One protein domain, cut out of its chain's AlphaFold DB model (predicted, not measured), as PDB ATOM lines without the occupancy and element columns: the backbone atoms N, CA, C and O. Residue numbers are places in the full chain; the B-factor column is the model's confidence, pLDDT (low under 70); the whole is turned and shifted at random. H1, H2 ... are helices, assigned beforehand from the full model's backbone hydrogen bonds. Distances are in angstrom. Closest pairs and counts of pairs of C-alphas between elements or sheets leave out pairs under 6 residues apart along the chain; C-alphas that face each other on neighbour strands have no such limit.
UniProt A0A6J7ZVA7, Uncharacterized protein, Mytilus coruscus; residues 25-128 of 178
ATOM      1  N   ASN A  25     240.444 167.666 240.430       83.38
ATOM      2  CA  ASN A  25     239.298 168.345 239.831       83.38
ATOM      3  C   ASN A  25     239.732 169.111 238.574       83.38
ATOM      4  O   ASN A  25     240.678 169.909 238.611       83.38
ATOM      5  N   LEU A  26     239.045 168.860 237.461       83.94
ATOM      6  CA  LEU A  26     239.265 169.608 236.226       83.94
ATOM      7  C   LEU A  26     238.744 171.031 236.409       83.94
ATOM      8  O   LEU A  26     237.694 171.238 237.016       83.94
ATOM      9  N   SER A  27     239.460 172.011 235.861       88.12
ATOM     10  CA  SER A  27     238.926 173.366 235.727       88.12
ATOM     11  C   SER A  27     237.776 173.397 234.713       88.12
ATOM     12  O   SER A  27     237.542 172.427 233.983       88.12
ATOM     13  N   MET A  28     237.043 174.514 234.647       89.81
ATOM     14  CA  MET A  28     235.998 174.694 233.634       89.81
ATOM     15  C   MET A  28     236.569 174.527 232.217       89.81
ATOM     16  O   MET A  28     236.050 173.730 231.441       89.81
ATOM     17  N   ASP A  29     237.686 175.189 231.908       89.88
ATOM     18  CA  ASP A  29     238.315 175.120 230.582       89.88
ATOM     19  C   ASP A  29     238.725 173.686 230.219       89.88
ATOM     20  O   ASP A  29     238.467 173.204 229.115       89.88
ATOM     21  N   GLU A  30     239.301 172.958 231.177       90.12
ATOM     22  CA  GLU A  30     239.673 171.554 230.995       90.12
ATOM     23  C   GLU A  30     238.447 170.662 230.786       90.12
ATOM     24  O   GLU A  30     238.471 169.757 229.948       90.12
ATOM     25  N   SER A  31     237.361 170.944 231.507       88.25
ATOM     26  CA  SER A  31     236.092 170.225 231.391       88.25
ATOM     27  C   SER A  31     235.447 170.450 230.025       88.25
ATOM     28  O   SER A  31     234.989 169.488 229.408       88.25
ATOM     29  N   VAL A  32     235.480 171.678 229.497       90.38
ATOM     30  CA  VAL A  32     234.997 172.007 228.145       90.38
ATOM     31  C   VAL A  32     235.820 171.274 227.085       90.38
ATOM     32  O   VAL A  32     235.253 170.652 226.185       90.38
ATOM     33  N   ILE A  33     237.152 171.279 227.201       90.62
ATOM     34  CA  ILE A  33     238.041 170.584 226.256       90.62
ATOM     35  C   ILE A  33     237.790 169.071 226.285       90.62
ATOM     36  O   ILE A  33     237.656 168.437 225.231       90.62
ATOM     37  N   ALA A  34     237.717 168.480 227.480       88.75
ATOM     38  CA  ALA A  34     237.454 167.057 227.656       88.75
ATOM     39  C   ALA A  34     236.077 166.672 227.093       88.75
ATOM     40  O   ALA A  34     235.967 165.719 226.315       88.75
ATOM     41  N   PHE A  35     235.043 167.455 227.404       89.00
ATOM     42  CA  PHE A  35     233.688 167.214 226.922       89.00
ATOM     43  C   PHE A  35     233.571 167.393 225.402       89.00
ATOM     44  O   PHE A  35     232.912 166.598 224.737       89.00
ATOM     45  N   GLY A  36     234.288 168.352 224.809       88.75
ATOM     46  CA  GLY A  36     234.350 168.528 223.356       88.75
ATOM     47  C   GLY A  36     234.988 167.341 222.619       88.75
ATOM     48  O   GLY A  36     234.604 167.023 221.490       88.75
ATOM     49  N   ARG A  37     235.943 166.635 223.242       88.62
ATOM     50  CA  ARG A  37     236.475 165.366 222.706       88.62
ATOM     51  C   ARG A  37     235.431 164.254 222.779       88.62
ATOM     52  O   ARG A  37     235.215 163.572 221.780       88.62
ATOM     53  N   TYR A  38     234.757 164.116 223.920       85.62
ATOM     54  CA  TYR A  38     233.666 163.152 224.093       85.62
ATOM     55  C   TYR A  38     232.547 163.377 223.068       85.62
ATOM     56  O   TYR A  38     232.164 162.449 222.363       85.62
ATOM     57  N   LYS A  39     232.089 164.621 222.905       85.88
ATOM     58  CA  LYS A  39     231.044 164.993 221.947       85.88
ATOM     59  C   LYS A  39     231.379 164.550 220.521       85.88
ATOM     60  O   LYS A  39     230.535 163.942 219.876       85.88
ATOM     61  N   ARG A  40     232.614 164.779 220.052       84.88
ATOM     62  CA  ARG A  40     233.063 164.335 218.717       84.88
ATOM     63  C   ARG A  40     232.972 162.821 218.541       84.88
ATOM     64  O   ARG A  40     232.508 162.365 217.506       84.88
ATOM     65  N   ILE A  41     233.372 162.050 219.554       83.19
ATOM     66  CA  ILE A  41     233.254 160.585 219.529       83.19
ATOM     67  C   ILE A  41     231.778 160.178 219.459       83.19
ATOM     68  O   ILE A  41     231.417 159.330 218.649       83.19
ATOM     69  N   MET A  42     230.923 160.818 220.258       77.00
ATOM     70  CA  MET A  42     229.493 160.506 220.344       77.00
ATOM     71  C   MET A  42     228.665 160.972 219.144       77.00
ATOM     72  O   MET A  42     227.549 160.487 218.975       77.00
ATOM     73  N   ASP A  43     229.182 161.896 218.335       70.12
ATOM     74  CA  ASP A  43     228.524 162.377 217.118       70.12
ATOM     75  C   ASP A  43     228.671 161.383 215.952       70.12
ATOM     76  O   ASP A  43     227.788 161.276 215.104       70.12
ATOM     77  N   THR A  44     229.744 160.583 215.940       65.69
ATOM     78  CA  THR A  44     229.999 159.594 214.876       65.69
ATOM     79  C   THR A  44     228.927 158.498 214.710       65.69
ATOM     80  O   THR A  44     228.662 158.140 213.563       65.69
ATOM     81  N   PRO A  45     228.265 157.961 215.762       65.81
ATOM     82  CA  PRO A  45     227.320 156.854 215.621       65.81
ATOM     83  C   PRO A  45     225.837 157.266 215.704       65.81
ATOM     84  O   PRO A  45     224.974 156.439 215.410       65.81
ATOM     85  N   ILE A  46     225.497 158.491 216.145       62.22
ATOM     86  CA  ILE A  46     224.107 158.911 216.428       62.22
ATOM     87  C   ILE A  46     223.869 160.371 215.987       62.22
ATOM     88  O   ILE A  46     223.900 161.287 216.819       62.22
ATOM     89  N   PRO A  47     223.562 160.614 214.698       58.72
ATOM     90  CA  PRO A  47     223.153 161.938 214.242       58.72
ATOM     91  C   PRO A  47     221.867 162.349 214.981       58.72
ATOM     92  O   PRO A  47     220.923 161.563 215.053       58.72
ATOM     93  N   LYS A  48     221.847 163.573 215.533       68.44
ATOM     94  CA  LYS A  48     220.856 164.190 216.462       68.44
ATOM     95  C   LYS A  48     221.213 164.209 217.952       68.44
ATOM     96  O   LYS A  48     220.508 164.873 218.703       68.44
ATOM     97  N   ARG A  49     222.298 163.569 218.409       77.88
ATOM     98  CA  ARG A  49     222.733 163.713 219.819       77.88
ATOM     99  C   ARG A  49     223.575 164.974 220.069       77.88
ATOM    100  O   ARG A  49     223.751 165.387 221.206       77.88
ATOM    101  N   ASN A  50     224.069 165.596 219.004       82.69
ATOM    102  CA  ASN A  50     224.936 166.771 219.050       82.69
ATOM    103  C   ASN A  50     224.290 167.966 219.783       82.69
ATOM    104  O   ASN A  50     224.890 168.505 220.707       82.69
ATOM    105  N   GLU A  51     223.038 168.292 219.444       85.94
ATOM    106  CA  GLU A  51     222.276 169.397 220.049       85.94
ATOM    107  C   GLU A  51     222.011 169.167 221.546       85.94
ATOM    108  O   GLU A  51     222.182 170.065 222.363       85.94
ATOM    109  N   GLU A  52     221.674 167.932 221.917       87.62
ATOM    110  CA  GLU A  52     221.477 167.513 223.308       87.62
ATOM    111  C   GLU A  52     222.750 167.731 224.146       87.62
ATOM    112  O   GLU A  52     222.699 168.243 225.266       87.62
ATOM    113  N   LEU A  53     223.909 167.381 223.579       88.06
ATOM    114  CA  LEU A  53     225.213 167.555 224.217       88.06
ATOM    115  C   LEU A  53     225.657 169.026 224.243       88.06
ATOM    116  O   LEU A  53     226.340 169.423 225.183       88.06
ATOM    117  N   ASP A  54     225.260 169.838 223.263       89.94
ATOM    118  CA  ASP A  54     225.506 171.285 223.272       89.94
ATOM    119  C   ASP A  54     224.719 171.998 224.367       89.94
ATOM    120  O   ASP A  54     225.279 172.816 225.100       89.94
ATOM    121  N   LEU A  55     223.442 171.649 224.525       90.81
ATOM    122  CA  LEU A  55     222.608 172.170 225.607       90.81
ATOM    123  C   LEU A  55     223.178 171.778 226.973       90.81
ATOM    124  O   LEU A  55     223.277 172.611 227.875       90.81
ATOM    125  N   TYR A  56     223.649 170.539 227.109       90.56
ATOM    126  CA  TYR A  56     224.320 170.104 228.328       90.56
ATOM    127  C   TYR A  56     225.620 170.871 228.609       90.56
ATOM    128  O   TYR A  56     225.865 171.278 229.745       90.56
ATOM    129  N   LEU A  57     226.452 171.096 227.588       90.25
ATOM    130  CA  LEU A  57     227.684 171.871 227.739       90.25
ATOM    131  C   LEU A  57     227.380 173.304 228.194       90.25
ATOM    132  O   LEU A  57     228.042 173.807 229.102       90.25
ATOM    133  N   ALA A  58     226.348 173.932 227.626       90.25
ATOM    134  CA  ALA A  58     225.878 175.241 228.071       90.25
ATOM    135  C   ALA A  58     225.462 175.221 229.553       90.25
ATOM    136  O   ALA A  58     225.872 176.103 230.309       90.25
ATOM    137  N   HIS A  59     224.744 174.185 229.996       89.44
ATOM    138  CA  HIS A  59     224.374 174.018 231.405       89.44
ATOM    139  C   HIS A  59     225.572 173.838 232.342       89.44
ATOM    140  O   HIS A  59     225.558 174.379 233.450       89.44
ATOM    141  N   ILE A  60     226.614 173.102 231.941       89.75
ATOM    142  CA  ILE A  60     227.839 172.975 232.748       89.75
ATOM    143  C   ILE A  60     228.543 174.329 232.871       89.75
ATOM    144  O   ILE A  60     228.927 174.722 233.975       89.75
ATOM    145  N   ILE A  61     228.678 175.054 231.756       90.62
ATOM    146  CA  ILE A  61     229.315 176.377 231.726       90.62
ATOM    147  C   ILE A  61     228.560 177.353 232.631       90.62
ATOM    148  O   ILE A  61     229.168 178.027 233.460       90.62
ATOM    149  N   GLU A  62     227.233 177.402 232.515       89.12
ATOM    150  CA  GLU A  62     226.380 178.196 233.399       89.12
ATOM    151  C   GLU A  62     226.578 177.799 234.867       89.12
ATOM    152  O   GLU A  62     226.819 178.656 235.717       89.12
ATOM    153  N   THR A  63     226.564 176.496 235.157       89.56
ATOM    154  CA  THR A  63     226.711 175.988 236.523       89.56
ATOM    155  C   THR A  63     228.032 176.417 237.150       89.56
ATOM    156  O   THR A  63     228.006 176.849 238.295       89.56
ATOM    157  N   ALA A  64     229.170 176.379 236.449       90.94
ATOM    158  CA  ALA A  64     230.422 176.844 237.060       90.94
ATOM    159  C   ALA A  64     230.591 178.354 237.081       90.94
ATOM    160  O   ALA A  64     231.311 178.866 237.935       90.94
ATOM    161  N   ASN A  65     229.940 179.079 236.173       88.81
ATOM    162  CA  ASN A  65     229.924 180.532 236.256       88.81
ATOM    163  C   ASN A  65     229.199 181.003 237.519       88.81
ATOM    164  O   ASN A  65     229.639 181.984 238.117       88.81
ATOM    165  N   ILE A  66     228.132 180.302 237.921       90.19
ATOM    166  CA  ILE A  66     227.341 180.600 239.121       90.19
ATOM    167  C   ILE A  66     227.966 179.958 240.374       90.19
ATOM    168  O   ILE A  66     228.116 180.635 241.388       90.19
ATOM    169  N   TRP A  67     228.365 178.686 240.305       92.19
ATOM    170  CA  TRP A  67     228.919 177.880 241.404       92.19
ATOM    171  C   TRP A  67     230.273 177.254 241.021       92.19
ATOM    172  O   TRP A  67     230.358 176.047 240.762       92.19
ATOM    173  N   PRO A  68     231.359 178.043 240.995       87.94
ATOM    174  CA  PRO A  68     232.673 177.570 240.556       87.94
ATOM    175  C   PRO A  68     233.263 176.481 241.461       87.94
ATOM    176  O   PRO A  68     234.029 175.647 240.989       87.94
ATOM    177  N   ASP A  69     232.889 176.452 242.739       88.00
ATOM    178  CA  ASP A  69     233.442 175.491 243.698       88.00
ATOM    179  C   ASP A  69     232.788 174.099 243.587       88.00
ATOM    180  O   ASP A  69     233.388 173.100 243.975       88.00
ATOM    181  N   CYS A  70     231.577 174.016 243.021       89.50
ATOM    182  CA  CYS A  70     230.740 172.807 243.071       89.50
ATOM    183  C   CYS A  70     230.439 172.201 241.700       89.50
ATOM    184  O   CYS A  70     229.922 171.086 241.619       89.50
ATOM    185  N   PHE A  71     230.753 172.904 240.607       90.44
ATOM    186  CA  PHE A  71     230.395 172.432 239.268       90.44
ATOM    187  C   PHE A  71     231.016 171.068 238.941       90.44
ATOM    188  O   PHE A  71     230.352 170.231 238.333       90.44
ATOM    189  N   TYR A  72     232.273 170.841 239.342       90.12
ATOM    190  CA  TYR A  72     232.995 169.614 239.010       90.12
ATOM    191  C   TYR A  72     232.412 168.412 239.760       90.12
ATOM    192  O   TYR A  72     232.242 167.329 239.193       90.12
ATOM    193  N   GLU A  73     232.040 168.616 241.023       90.81
ATOM    194  CA  GLU A  73     231.354 167.610 241.829       90.81
ATOM    195  C   GLU A  73     229.980 167.278 241.236       90.81
ATOM    196  O   GLU A  73     229.681 166.108 240.988       90.81
ATOM    197  N   TYR A  74     229.189 168.302 240.894       91.62
ATOM    198  CA  TYR A  74     227.912 168.120 240.204       91.62
ATOM    199  C   TYR A  74     228.083 167.327 238.899       91.62
ATOM    200  O   TYR A  74     227.375 166.345 238.678       91.62
ATOM    201  N   GLN A  75     229.044 167.708 238.050       90.56
ATOM    202  CA  GLN A  75     229.309 167.039 236.774       90.56
ATOM    203  C   GLN A  75     229.684 165.565 236.971       90.56
ATOM    204  O   GLN A  75     229.223 164.700 236.219       90.56
ATOM    205  N   THR A  76     230.491 165.271 237.990       89.69
ATOM    206  CA  THR A  76     230.923 163.910 238.323       89.69
ATOM    207  C   THR A  76     229.743 163.050 238.771       89.69
ATOM    208  O   THR A  76     229.526 161.968 238.221       89.69
ATOM    209  N   ILE A  77     228.930 163.543 239.711       91.00
ATOM    210  CA  ILE A  77     227.772 162.801 240.228       91.00
ATOM    211  C   ILE A  77     226.709 162.633 239.138       91.00
ATOM    212  O   ILE A  77     226.160 161.541 238.977       91.00
ATOM    213  N   PHE A  78     226.453 163.674 238.341       90.94
ATOM    214  CA  PHE A  78     225.521 163.605 237.220       90.94
ATOM    215  C   PHE A  78     225.961 162.548 236.205       90.94
ATOM    216  O   PHE A  78     225.158 161.703 235.810       90.94
ATOM    217  N   SER A  79     227.243 162.535 235.828       88.94
ATOM    218  CA  SER A  79     227.783 161.546 234.889       88.94
ATOM    219  C   SER A  79     227.671 160.126 235.446       88.94
ATOM    220  O   SER A  79     227.232 159.225 234.733       88.94
ATOM    221  N   ALA A  80     227.981 159.925 236.730       89.00
ATOM    222  CA  ALA A  80     227.857 158.626 237.387       89.00
ATOM    223  C   ALA A  80     226.400 158.140 237.440       89.00
ATOM    224  O   ALA A  80     226.115 157.001 237.060       89.00
ATOM    225  N   LYS A  81     225.459 159.012 237.827       89.12
ATOM    226  CA  LYS A  81     224.014 158.736 237.773       89.12
ATOM    227  C   LYS A  81     223.595 158.353 236.356       89.12
ATOM    228  O   LYS A  81     222.825 157.407 236.173       89.12
ATOM    229  N   CYS A  82     224.147 159.040 235.356       87.69
ATOM    230  CA  CYS A  82     223.839 158.755 233.970       87.69
ATOM    231  C   CYS A  82     224.302 157.369 233.522       87.69
ATOM    232  O   CYS A  82     223.555 156.623 232.886       87.69
ATOM    233  N   THR A  83     225.525 157.005 233.891       86.31
ATOM    234  CA  THR A  83     226.084 155.680 233.637       86.31
ATOM    235  C   THR A  83     225.252 154.582 234.299       86.31
ATOM    236  O   THR A  83     224.957 153.577 233.657       86.31
ATOM    237  N   VAL A  84     224.818 154.777 235.548       87.81
ATOM    238  CA  VAL A  84     223.991 153.803 236.282       87.81
ATOM    239  C   VAL A  84     222.647 153.571 235.593       87.81
ATOM    240  O   VAL A  84     222.282 152.425 235.336       87.81
ATOM    241  N   LEU A  85     221.932 154.639 235.234       86.06
ATOM    242  CA  LEU A  85     220.644 154.549 234.535       86.06
ATOM    243  C   LEU A  85     220.765 153.850 233.175       86.06
ATOM    244  O   LEU A  85     219.896 153.052 232.812       86.06
ATOM    245  N   LEU A  86     221.852 154.102 232.446       85.00
ATOM    246  CA  LEU A  86     222.101 153.445 231.169       85.00
ATOM    247  C   LEU A  86     222.420 151.953 231.348       85.00
ATOM    248  O   LEU A  86     221.834 151.126 230.658       85.00
ATOM    249  N   ILE A  87     223.325 151.599 232.265       86.25
ATOM    250  CA  ILE A  87     223.806 150.217 232.423       86.25
ATOM    251  C   ILE A  87     222.774 149.329 233.122       86.25
ATOM    252  O   ILE A  87     222.522 148.215 232.676       86.25
ATOM    253  N   GLN A  88     222.192 149.794 234.229       89.44
ATOM    254  CA  GLN A  88     221.334 148.960 235.080       89.44
ATOM    255  C   GLN A  88     219.875 148.964 234.632       89.44
ATOM    256  O   GLN A  88     219.181 147.963 234.788       89.44
ATOM    257  N   HIS A  89     219.406 150.082 234.076       85.50
ATOM    258  CA  HIS A  89     217.995 150.268 233.738       85.50
ATOM    259  C   HIS A  89     217.743 150.388 232.232       85.50
ATOM    260  O   HIS A  89     216.585 150.445 231.822       85.50
ATOM    261  N   ASN A  90     218.797 150.417 231.402       85.88
ATOM    262  CA  ASN A  90     218.703 150.644 229.956       85.88
ATOM    263  C   ASN A  90     217.901 151.914 229.604       85.88
ATOM    264  O   ASN A  90     217.211 151.987 228.584       85.88
ATOM    265  N   ILE A  91     217.965 152.925 230.476       84.00
ATOM    266  CA  ILE A  91     217.269 154.195 230.288       84.00
ATOM    267  C   ILE A  91     218.201 155.127 229.523       84.00
ATOM    268  O   ILE A  91     219.268 155.511 230.008       84.00
ATOM    269  N   LYS A  92     217.779 155.526 228.317       81.56
ATOM    270  CA  LYS A  92     218.443 156.608 227.589       81.56
ATOM    271  C   LYS A  92     218.145 157.925 228.297       81.56
ATOM    272  O   LYS A  92     216.989 158.297 228.474       81.56
ATOM    273  N   ILE A  93     219.203 158.641 228.638       83.25
ATOM    274  CA  ILE A  93     219.108 159.945 229.287       83.25
ATOM    275  C   ILE A  93     219.122 161.033 228.239       83.25
ATOM    276  O   ILE A  93     219.864 160.943 227.261       83.25
ATOM    277  N   ASP A  94     218.302 162.038 228.496       85.06
ATOM    278  CA  ASP A  94     218.262 163.298 227.783       85.06
ATOM    279  C   ASP A  94     219.187 164.299 228.493       85.06
ATOM    280  O   ASP A  94     218.842 164.870 229.528       85.06
ATOM    281  N   TRP A  95     220.392 164.471 227.955       85.62
ATOM    282  CA  TRP A  95     221.427 165.355 228.489       85.62
ATOM    283  C   TRP A  95     221.036 166.837 228.376       85.62
ATOM    284  O   TRP A  95     221.580 167.654 229.116       85.62
ATOM    285  N   SER A  96     220.045 167.188 227.545       85.06
ATOM    286  CA  SER A  96     219.634 168.581 227.331       85.06
ATOM    287  C   SER A  96     218.997 169.245 228.553       85.06
ATOM    288  O   SER A  96     218.962 170.468 228.623       85.06
ATOM    289  N   LYS A  97     218.495 168.461 229.516       81.88
ATOM    290  CA  LYS A  97     217.726 168.974 230.664       81.88
ATOM    291  C   LYS A  97     218.561 169.226 231.918       81.88
ATOM    292  O   LYS A  97     218.123 169.953 232.807       81.88
ATOM    293  N   GLY A  98     219.747 168.619 232.009       82.38
ATOM    294  CA  GLY A  98     220.502 168.551 233.263       82.38
ATOM    295  C   GLY A  98     219.692 167.934 234.416       82.38
ATOM    296  O   GLY A  98     218.644 167.326 234.207       82.38
ATOM    297  N   ASP A  99     220.187 168.074 235.647       89.62
ATOM    298  CA  ASP A  99     219.481 167.656 236.863       89.62
ATOM    299  C   ASP A  99     219.514 168.801 237.884       89.62
ATOM    300  O   ASP A  99     220.491 168.992 238.612       89.62
ATOM    301  N   SER A 100     218.463 169.623 237.883       88.50
ATOM    302  CA  SER A 100     218.361 170.791 238.762       88.50
ATOM    303  C   SER A 100     218.321 170.413 240.236       88.50
ATOM    304  O   SER A 100     218.886 171.136 241.052       88.50
ATOM    305  N   ASP A 101     217.690 169.291 240.574       91.00
ATOM    306  CA  ASP A 101     217.544 168.848 241.959       91.00
ATOM    307  C   ASP A 101     218.886 168.365 242.501       91.00
ATOM    308  O   ASP A 101     219.296 168.760 243.593       91.00
ATOM    309  N   LEU A 102     219.624 167.592 241.698       91.56
ATOM    310  CA  LEU A 102     220.994 167.211 242.017       91.56
ATOM    311  C   LEU A 102     221.897 168.440 242.135       91.56
ATOM    312  O   LEU A 102     222.672 168.533 243.080       91.56
ATOM    313  N   ARG A 103     221.795 169.397 241.206       91.00
ATOM    314  CA  ARG A 103     222.582 170.634 241.272       91.00
ATOM    315  C   ARG A 103     222.284 171.412 242.548       91.00
ATOM    316  O   ARG A 103     223.212 171.838 243.221       91.00
ATOM    317  N   ASN A 104     221.012 171.570 242.903       90.44
ATOM    318  CA  ASN A 104     220.608 172.270 244.120       90.44
ATOM    319  C   ASN A 104     221.099 171.546 245.377       90.44
ATOM    320  O   ASN A 104     221.520 172.206 246.318       90.44
ATOM    321  N   MET A 105     221.072 170.211 245.381       93.06
ATOM    322  CA  MET A 105     221.601 169.394 246.473       93.06
ATOM    323  C   MET A 105     223.117 169.570 246.625       93.06
ATOM    324  O   MET A 105     223.585 169.834 247.728       93.06
ATOM    325  N   VAL A 106     223.873 169.442 245.531       92.06
ATOM    326  CA  VAL A 106     225.346 169.512 245.540       92.06
ATOM    327  C   VAL A 106     225.830 170.928 245.845       92.06
ATOM    328  O   VAL A 106     226.740 171.119 246.642       92.06
ATOM    329  N   CYS A 107     225.200 171.940 245.251       89.06
ATOM    330  CA  CYS A 107     225.585 173.339 245.428       89.06
ATOM    331  C   CYS A 107     224.920 173.998 246.652       89.06
ATOM    332  O   CYS A 107     225.059 175.212 246.844       89.06
ATOM    333  N   ALA A 108     224.184 173.250 247.481       89.62
ATOM    334  CA  ALA A 108     223.511 173.795 248.657       89.62
ATOM    335  C   ALA A 108     224.517 174.483 249.594       89.62
ATOM    336  O   ALA A 108     225.561 173.931 249.929       89.62
ATOM    337  N   GLY A 109     224.216 175.718 250.011       85.94
ATOM    338  CA  GLY A 109     225.085 176.496 250.908       85.94
ATOM    339  C   GLY A 109     226.392 176.996 250.278       85.94
ATOM    340  O   GLY A 109     227.189 177.640 250.961       85.94
ATOM    341  N   SER A 110     226.607 176.745 248.987       88.62
ATOM    342  CA  SER A 110     227.815 177.167 248.281       88.62
ATOM    343  C   SER A 110     227.752 178.636 247.889       88.62
ATOM    344  O   SER A 110     226.681 179.195 247.638       88.62
ATOM    345  N   LYS A 111     228.918 179.286 247.829       87.81
ATOM    346  CA  LYS A 111     228.999 180.694 247.440       87.81
ATOM    347  C   LYS A 111     228.642 180.838 245.967       87.81
ATOM    348  O   LYS A 111     229.257 180.216 245.106       87.81
ATOM    349  N   ILE A 112     227.664 181.696 245.698       89.75
ATOM    350  CA  ILE A 112     227.291 182.064 244.339       89.75
ATOM    351  C   ILE A 112     228.193 183.202 243.874       89.75
ATOM    352  O   ILE A 112     228.396 184.193 244.580       89.75
ATOM    353  N   ASN A 113     228.707 183.080 242.659       88.69
ATOM    354  CA  ASN A 113     229.371 184.169 241.979       88.69
ATOM    355  C   ASN A 113     228.319 185.132 241.410       88.69
ATOM    356  O   ASN A 113     227.599 184.827 240.460       88.69
ATOM    357  N   THR A 114     228.228 186.311 242.015       91.06
ATOM    358  CA  THR A 114     227.342 187.394 241.577       91.06
ATOM    359  C   THR A 114     228.154 188.617 241.178       91.06
ATOM    360  O   THR A 114     229.191 188.916 241.780       91.06
ATOM    361  N   CYS A 115     227.641 189.395 240.230       89.19
ATOM    362  CA  CYS A 115     228.144 190.723 239.925       89.19
ATOM    363  C   CYS A 115     228.225 191.573 241.202       89.19
ATOM    364  O   CYS A 115     227.233 191.774 241.894       89.19
ATOM    365  N   ARG A 116     229.396 192.136 241.504       89.19
ATOM    366  CA  ARG A 116     229.595 192.932 242.728       89.19
ATOM    367  C   ARG A 116     228.885 194.289 242.699       89.19
ATOM    368  O   ARG A 116     228.811 194.941 243.730       89.19
ATOM    369  N   LYS A 117     228.414 194.727 241.526       89.69
ATOM    370  CA  LYS A 117     227.750 196.027 241.327       89.69
ATOM    371  C   LYS A 117     226.231 195.932 241.448       89.69
ATOM    372  O   LYS A 117     225.624 196.788 242.072       89.69
ATOM    373  N   CYS A 118     225.621 194.921 240.829       91.06
ATOM    374  CA  CYS A 118     224.161 194.774 240.768       91.06
ATOM    375  C   CYS A 118     223.646 193.430 241.296       91.06
ATOM    376  O   CYS A 118     222.458 193.151 241.182       91.06
ATOM    377  N   HIS A 119     224.530 192.583 241.832       89.12
ATOM    378  CA  HIS A 119     224.214 191.277 242.425       89.12
ATOM    379  C   HIS A 119     223.577 190.247 241.479       89.12
ATOM    380  O   HIS A 119     223.143 189.187 241.916       89.12
ATOM    381  N   SER A 120     223.577 190.510 240.171       88.19
ATOM    382  CA  SER A 120     223.104 189.565 239.159       88.19
ATOM    383  C   SER A 120     224.054 188.375 238.979       88.19
ATOM    384  O   SER A 120     225.271 188.532 239.056       88.19
ATOM    385  N   THR A 121     223.506 187.198 238.680       87.06
ATOM    386  CA  THR A 121     224.243 185.966 238.339       87.06
ATOM    387  C   THR A 121     224.466 185.783 236.837       87.06
ATOM    388  O   THR A 121     225.191 184.881 236.429       87.06
ATOM    389  N   THR A 122     223.861 186.621 235.990       85.56
ATOM    390  CA  THR A 122     223.871 186.430 234.527       85.56
ATOM    391  C   THR A 122     225.103 187.011 233.844       85.56
ATOM    392  O   THR A 122     225.334 186.772 232.660       85.56
ATOM    393  N   HIS A 123     225.892 187.804 234.566       83.12
ATOM    394  CA  HIS A 123     227.077 188.456 234.034       83.12
ATOM    395  C   HIS A 123     228.137 188.658 235.113       83.12
ATOM    396  O   HIS A 123     227.849 188.796 236.302       83.12
ATOM    397  N   SER A 124     229.392 188.735 234.673       82.69
ATOM    398  CA  SER A 124     230.500 189.109 235.544       82.69
ATOM    399  C   SER A 124     230.496 190.615 235.822       82.69
ATOM    400  O   SER A 124     229.987 191.418 235.041       82.69
ATOM    401  N   THR A 125     231.153 191.033 236.907       84.69
ATOM    402  CA  THR A 125     231.292 192.460 237.275       84.69
ATOM    403  C   THR A 125     231.907 193.327 236.159       84.69
ATOM    404  O   THR A 125     231.650 194.536 236.095       84.69
ATOM    405  N   VAL A 126     232.707 192.713 235.278       84.69
ATOM    406  CA  VAL A 126     233.358 193.359 234.125       84.69
ATOM    407  C   VAL A 126     232.344 193.693 233.027       84.69
ATOM    408  O   VAL A 126     232.427 194.761 232.435       84.69
ATOM    409  N   MET A 127     231.344 192.834 232.818       82.12
ATOM    410  CA  MET A 127     230.298 192.993 231.797       82.12
ATOM    411  C   MET A 127     229.060 193.744 232.315       82.12
ATOM    412  O   MET A 127     227.996 193.711 231.703       82.12
ATOM    413  N   CYS A 128     229.167 194.399 233.474       86.19
ATOM    414  CA  CYS A 128     228.041 195.071 234.109       86.19
ATOM    415  C   CYS A 128     227.795 196.464 233.510       86.19
ATOM    416  O   CYS A 128     228.622 197.368 233.662       86.19
TER     417      CYS A 128
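This is residues 25 to 128 of the 178 residues of an uncharacterized protein of Mytilus coruscus (UniProt A0A6J7ZVA7). Three long helices run back and forth, H1 and H2 side by side as a helical hairpin, while H3 folds back from the end of H2 and makes a narrow V with it. The short H4 packs on the first half of H3, and the stretch from residue 107 to 128 leads from H4 past the closed end of that V, with no named element. The printed part has 104 residues, with four named helices, H1, H2, H3 and H4 in that order, and no named strand; its class is all helix. It is only just compact, close to loose, with a radius of gyration of the C-alphas of 15.0 A, and its elongated outline spans 46 by 26 by 23 A.

Start with H1, residues 28 to 43, and go on to H2, residues 49 to 66: they touch, closest at the C-alphas of Asp 43 and Asn 50, 6.0 A apart. This helical hairpin has a shallow tilt of 9 degrees, opposite ways. Next comes H3, residues 71 to 89, which touches H2 with residues 71 to 75 alone; H2 takes part with residues 60 to 64 alone. Their closest C-alphas, those of Ala 64 and Phe 71, are 4.9 A apart. H2 and H3 are a second helical hairpin, opposite ways, at a shallow tilt of 34 degrees, only just short of steep. H1 and H3 are close but not clearly touching: their closest C-alphas, those of Met 28 and Tyr 72, are 8.0 A apart. Then look at H4, residues 100 to 106, which touches H3 at residues 73 to 78 alone, closest at the C-alphas of Tyr 74 and Arg 103, 6.0 A apart. The two stand at a steep tilt of 60 degrees, opposite ways. H1 and H4 are apart; H2 and H4 are only just apart, 8.3 A at the closest. The helix packing is mostly aligned, but only just, with 2 of 3 touching pairs at a shallow tilt. In H1, H2, H3 and H4 every O i to N i+4 pair is within hydrogen-bond range.

Find C-alpha 28 at (235.998, 174.694, 233.634); from there H1 runs 21.9 A to Asp 43. H2 begins at Arg 49 and covers 26.1 A to Ile 66. Find C-alpha 71 at (230.395, 172.432, 239.268), where H3 begins its 26.0 A to His 89. H4 runs from Ser 100 to C-alpha 106 at (225.346, 169.512, 245.540), 9.8 A.

The two C-alphas farthest apart, those of Gln 88 and Lys 117, are 47.9 A apart. The printed part has no cut. The links H1 to H2 and H2 to H3 are tight, H3 to H4 is short, and no link is long. The C-alphas of residues 107 to 128 lie 12 to 26 A from the mean of all C-alphas. The mean pLDDT of the printed part is 86.5, and residues 44 to 48 are under 70.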